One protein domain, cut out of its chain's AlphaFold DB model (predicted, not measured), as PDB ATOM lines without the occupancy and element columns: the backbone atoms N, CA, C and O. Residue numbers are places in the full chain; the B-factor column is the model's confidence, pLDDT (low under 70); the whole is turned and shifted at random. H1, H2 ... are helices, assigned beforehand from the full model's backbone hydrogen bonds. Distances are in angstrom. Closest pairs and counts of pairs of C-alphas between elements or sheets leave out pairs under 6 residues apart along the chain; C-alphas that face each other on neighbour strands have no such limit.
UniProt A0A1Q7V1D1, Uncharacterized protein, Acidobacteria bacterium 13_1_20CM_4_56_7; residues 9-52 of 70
ATOM      1  N   ARG A   9     105.180  90.528 189.298       94.94
ATOM      2  CA  ARG A   9     103.941  91.306 189.494       94.94
ATOM      3  C   ARG A   9     103.018  91.235 188.282       94.94
ATOM      4  O   ARG A   9     101.821  91.015 188.452       94.94
ATOM      5  N   ILE A  10     103.562  91.387 187.070       96.62
ATOM      6  CA  ILE A  10     102.798  91.258 185.822       96.62
ATOM      7  C   ILE A  10     102.168  89.866 185.733       96.62
ATOM      8  O   ILE A  10     100.965  89.762 185.500       96.62
ATOM      9  N   ALA A  11     102.949  88.807 185.963       96.81
ATOM     10  CA  ALA A  11     102.458  87.432 185.911       96.81
ATOM     11  C   ALA A  11     101.359  87.173 186.954       96.81
ATOM     12  O   ALA A  11     100.316  86.611 186.623       96.81
ATOM     13  N   TYR A  12     101.555  87.641 188.190       95.94
ATOM     14  CA  TYR A  12     100.577  87.515 189.268       95.94
ATOM     15  C   TYR A  12      99.262  88.228 188.932       95.94
ATOM     16  O   TYR A  12      98.190  87.625 188.991       95.94
ATOM     17  N   VAL A  13      99.329  89.502 188.532       94.62
ATOM     18  CA  VAL A  13      98.132  90.293 188.210       94.62
ATOM     19  C   VAL A  13      97.394  89.698 187.013       94.62
ATOM     20  O   VAL A  13      96.170  89.569 187.054       94.62
ATOM     21  N   LYS A  14      98.125  89.247 185.986       96.25
ATOM     22  CA  LYS A  14      97.515  88.599 184.824       96.25
ATOM     23  C   LYS A  14      96.801  87.306 185.201       96.25
ATOM     24  O   LYS A  14      95.678  87.097 184.757       96.25
ATOM     25  N   HIS A  15      97.427  86.466 186.024       94.94
ATOM     26  CA  HIS A  15      96.870  85.174 186.420       94.94
ATOM     27  C   HIS A  15      95.612  85.316 187.287       94.94
ATOM     28  O   HIS A  15      94.615  84.652 187.021       94.94
ATOM     29  N   TYR A  16      95.637  86.194 188.294       94.69
ATOM     30  CA  TYR A  16      94.560  86.272 189.289       94.69
ATOM     31  C   TYR A  16      93.463  87.289 188.965       94.69
ATOM     32  O   TYR A  16      92.327  87.110 189.395       94.69
ATOM     33  N   PHE A  17      93.778  88.348 188.218       91.31
ATOM     34  CA  PHE A  17      92.831  89.433 187.935       91.31
ATOM     35  C   PHE A  17      92.463  89.535 186.453       91.31
ATOM     36  O   PHE A  17      91.645  90.380 186.095       91.31
ATOM     37  N   ASN A  18      93.064  88.704 185.586       94.38
ATOM     38  CA  ASN A  18      92.922  88.774 184.126       94.38
ATOM     39  C   ASN A  18      93.097  90.204 183.576       94.38
ATOM     40  O   ASN A  18      92.439  90.628 182.628       94.38
ATOM     41  N   ALA A  19      93.988  90.962 184.206       94.56
ATOM     42  CA  ALA A  19      94.239  92.362 183.918       94.56
ATOM     43  C   ALA A  19      95.738  92.578 183.719       94.56
ATOM     44  O   ALA A  19      96.562  91.779 184.166       94.56
ATOM     45  N   ASP A  20      96.101  93.663 183.045       94.88
ATOM     46  CA  ASP A  20      97.504  94.022 182.875       94.88
ATOM     47  C   ASP A  20      97.969  94.851 184.076       94.88
ATOM     48  O   ASP A  20      97.256  95.731 184.558       94.88
ATOM     49  N   TRP A  21      99.169  94.601 184.588       94.25
ATOM     50  CA  TRP A  21      99.775  95.484 185.585       94.25
ATOM     51  C   TRP A  21     100.450  96.674 184.877       94.25
ATOM     52  O   TRP A  21     101.109  96.446 183.862       94.25
ATOM     53  N   PRO A  22     100.348  97.925 185.379       93.94
ATOM     54  CA  PRO A  22      99.629  98.395 186.568       93.94
ATOM     55  C   PRO A  22      98.288  99.081 186.215       93.94
ATOM     56  O   PRO A  22      98.124 100.285 186.429       93.94
ATOM     57  N   THR A  23      97.320  98.354 185.643       94.44
ATOM     58  CA  THR A  23      96.022  98.929 185.238       94.44
ATOM     59  C   THR A  23      95.340  99.664 186.395       94.44
ATOM     60  O   THR A  23      95.089  99.094 187.458       94.44
ATOM     61  N   ARG A  24      95.000 100.944 186.173       92.88
ATOM     62  CA  ARG A  24      94.526 101.862 187.225       92.88
ATOM     63  C   ARG A  24      93.251 101.405 187.929       92.88
ATOM     64  O   ARG A  24      93.092 101.677 189.111       92.88
ATOM     65  N   SER A  25      92.355 100.715 187.225       91.62
ATOM     66  CA  SER A  25      91.064 100.280 187.774       91.62
ATOM     67  C   SER A  25      91.182  99.233 188.885       91.62
ATOM     68  O   SER A  25      90.201  98.994 189.579       91.62
ATOM     69  N   LEU A  26      92.356  98.620 189.072       90.94
ATOM     70  CA  LEU A  26      92.606  97.673 190.163       90.94
ATOM     71  C   LEU A  26      92.902  98.356 191.508       90.94
ATOM     72  O   LEU A  26      92.995  97.678 192.529       90.94
ATOM     73  N   TYR A  27      93.067  99.679 191.527       92.06
ATOM     74  CA  TYR A  27      93.494 100.420 192.708       92.06
ATOM     75  C   TYR A  27      92.500 101.529 193.051       92.06
ATOM     76  O   TYR A  27      92.088 102.301 192.190       92.06
ATOM     77  N   HIS A  28      92.187 101.684 194.340       90.44
ATOM     78  CA  HIS A  28      91.470 102.868 194.831       90.44
ATOM     79  C   HIS A  28      92.326 104.140 194.730       90.44
ATOM     80  O   HIS A  28      91.796 105.243 194.627       90.44
ATOM     81  N   MET A  29      93.654 103.987 194.779       94.69
ATOM     82  CA  MET A  29      94.627 105.072 194.694       94.69
ATOM     83  C   MET A  29      95.903 104.592 193.999       94.69
ATOM     84  O   MET A  29      96.422 103.525 194.319       94.69
ATOM     85  N   MET A  30      96.456 105.422 193.117       95.56
ATOM     86  CA  MET A  30      97.839 105.314 192.649       95.56
ATOM     87  C   MET A  30      98.567 106.603 193.014       95.56
ATOM     88  O   MET A  30      98.113 107.688 192.656       95.56
ATOM     89  N   LEU A  31      99.682 106.486 193.731       95.75
ATOM     90  CA  LEU A  31     100.438 107.619 194.260       95.75
ATOM     91  C   LEU A  31     101.838 107.652 193.650       95.75
ATOM     92  O   LEU A  31     102.495 106.619 193.536       95.75
ATOM     93  N   ASN A  32     102.301 108.844 193.278       95.06
ATOM     94  CA  ASN A  32     103.696 109.063 192.910       95.06
ATOM     95  C   ASN A  32     104.498 109.353 194.183       95.06
ATOM     96  O   ASN A  32     104.205 110.319 194.881       95.06
ATOM     97  N   THR A  33     105.509 108.538 194.476       95.75
ATOM     98  CA  THR A  33     106.325 108.664 195.691       95.75
ATOM     99  C   THR A  33     107.412 109.732 195.604       95.75
ATOM    100  O   THR A  33     108.021 110.051 196.621       95.75
ATOM    101  N   ALA A  34     107.625 110.351 194.435       97.50
ATOM    102  CA  ALA A  34     108.612 111.419 194.253       97.50
ATOM    103  C   ALA A  34     108.365 112.649 195.150       97.50
ATOM    104  O   ALA A  34     109.275 113.442 195.363       97.50
ATOM    105  N   VAL A  35     107.151 112.802 195.692       95.19
ATOM    106  CA  VAL A  35     106.787 113.891 196.614       95.19
ATOM    107  C   VAL A  35     107.297 113.685 198.048       95.19
ATOM    108  O   VAL A  35     107.193 114.606 198.852       95.19
ATOM    109  N   GLY A  36     107.847 112.511 198.377       97.56
ATOM    110  CA  GLY A  36     108.358 112.173 199.708       97.56
ATOM    111  C   GLY A  36     107.422 111.274 200.522       97.56
ATOM    112  O   GLY A  36     106.232 111.145 200.233       97.56
ATOM    113  N   ASN A  37     107.971 110.635 201.556       97.88
ATOM    114  CA  ASN A  37     107.262 109.616 202.333       97.88
ATOM    115  C   ASN A  37     106.126 110.212 203.170       97.88
ATOM    116  O   ASN A  37     105.007 109.709 203.136       97.88
ATOM    117  N   GLU A  38     106.389 111.299 203.890       98.25
ATOM    118  CA  GLU A  38     105.432 111.966 204.771       98.25
ATOM    119  C   GLU A  38     104.143 112.381 204.041       98.25
ATOM    120  O   GLU A  38     103.062 111.991 204.495       98.25
ATOM    121  N   PRO A  39     104.191 113.106 202.901       97.50
ATOM    122  CA  PRO A  39     102.974 113.453 202.170       97.50
ATOM    123  C   PRO A  39     102.247 112.225 201.607       97.50
ATOM    124  O   PRO A  39     101.015 112.201 201.628       97.50
ATOM    125  N   VAL A  40     102.962 111.185 201.161       98.12
ATOM    126  CA  VAL A  40     102.345 109.931 200.686       98.12
ATOM    127  C   VAL A  40     101.590 109.232 201.816       98.12
ATOM    128  O   VAL A  40     100.404 108.934 201.668       98.12
ATOM    129  N   VAL A  41     102.244 109.012 202.960       98.06
ATOM    130  CA  VAL A  41     101.654 108.341 204.128       98.06
ATOM    131  C   VAL A  41     100.447 109.119 204.639       98.06
ATOM    132  O   VAL A  41      99.386 108.535 204.856       98.06
ATOM    133  N   LYS A  42     100.572 110.446 204.764       98.25
ATOM    134  CA  LYS A  42      99.464 111.312 205.177       98.25
ATOM    135  C   LYS A  42      98.267 111.183 204.233       98.25
ATOM    136  O   LYS A  42      97.149 110.988 204.700       98.25
ATOM    137  N   THR A  43      98.502 111.200 202.921       98.00
ATOM    138  CA  THR A  43      97.440 111.068 201.909       98.00
ATOM    139  C   THR A  43      96.718 109.717 202.004       98.00
ATOM    140  O   THR A  43      95.491 109.660 201.877       98.00
ATOM    141  N   ILE A  44      97.451 108.625 202.259       97.38
ATOM    142  CA  ILE A  44      96.865 107.291 202.477       97.38
ATOM    143  C   ILE A  44      95.964 107.311 203.716       97.38
ATOM    144  O   ILE A  44      94.798 106.925 203.630       97.38
ATOM    145  N   LEU A  45      96.474 107.806 204.850       97.94
ATOM    146  CA  LEU A  45      95.723 107.852 206.107       97.94
ATOM    147  C   LEU A  45      94.467 108.717 205.988       97.94
ATOM    148  O   LEU A  45      93.390 108.288 206.395       97.94
ATOM    149  N   GLU A  46      94.563 109.908 205.404       97.44
ATOM    150  CA  GLU A  46      93.412 110.794 205.202       97.44
ATOM    151  C   GLU A  46      92.355 110.155 204.296       97.44
ATOM    152  O   GLU A  46      91.156 110.249 204.572       97.44
ATOM    153  N   THR A  47      92.783 109.439 203.252       96.12
ATOM    154  CA  THR A  47      91.850 108.720 202.379       96.12
ATOM    155  C   THR A  47      91.157 107.585 203.124       96.12
ATOM    156  O   THR A  47      89.935 107.472 203.028       96.12
ATOM    157  N   MET A  48      91.888 106.798 203.925       94.75
ATOM    158  CA  MET A  48      91.307 105.746 204.771       94.75
ATOM    159  C   MET A  48      90.241 106.306 205.719       94.75
ATOM    160  O   MET A  48      89.139 105.767 205.778       94.75
ATOM    161  N   HIS A  49      90.524 107.420 206.403       95.69
ATOM    162  CA  HIS A  49      89.547 108.080 207.275       95.69
ATOM    163  C   HIS A  49      88.323 108.580 206.497       95.69
ATOM    164  O   HIS A  49      87.197 108.467 206.974       95.69
ATOM    165  N   ARG A  50      88.517 109.104 205.280       93.06
ATOM    166  CA  ARG A  50      87.425 109.620 204.441       93.06
ATOM    167  C   ARG A  50      86.462 108.528 203.969       93.06
ATOM    168  O   ARG A  50      85.260 108.793 203.849       93.06
ATOM    169  N   VAL A  51      86.984 107.337 203.669       91.31
ATOM    170  CA  VAL A  51      86.186 106.194 203.184       91.31
ATOM    171  C   VAL A  51      85.687 105.284 204.307       91.31
ATOM    172  O   VAL A  51      84.800 104.465 204.067       91.31
ATOM    173  N   ALA A  52      86.199 105.433 205.532       89.38
ATOM    174  CA  ALA A  52      85.745 104.669 206.687       89.38
ATOM    175  C   ALA A  52      84.228 104.829 206.899       89.38
ATOM    176  O   ALA A  52      83.694 105.938 206.918       89.38
TER     177      ALA A  52
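This is residues 9 to 52 of the 70 residues of an uncharacterized protein of Acidobacteria bacterium 13_1_20CM_4_56_7 (UniProt A0A1Q7V1D1). What is the shape? A short helix, H1, and a longer one, H2, stand at opposite ends of a long winding link, residues 18 to 36, and point nearly the same way. How is it made up? The printed part has 44 residues with two named helices, H1 then H2, and no named strand; its class is all helix. Is it compact? It is loose, with a radius of gyration of the C-alphas of 13.2 A, and flat, spanning 33 by 26 by 12 A.

Do the helices meet? H1, residues 9 to 17, and H2, residues 37 to 51, are apart. What do their backbones show? In both, every O i to N i+4 pair is within hydrogen-bond range.

Where is H1? It begins at C-alpha 9 (103.941, 91.306, 189.494) and measures 11.4 A from first to last C-alpha. Where is H2? It measures 21.4 A and ends at C-alpha 51 (86.186, 106.194, 203.184).

How large is it? The two C-alphas farthest apart, those of His 15 and Glu 38, are 33.6 A apart. What stands free? Residues 34 to 39 do, of which 37 to 39 belong to H2. Is there a cut or low confidence? The printed part has no cut, and no printed residue is under 70 in pLDDT.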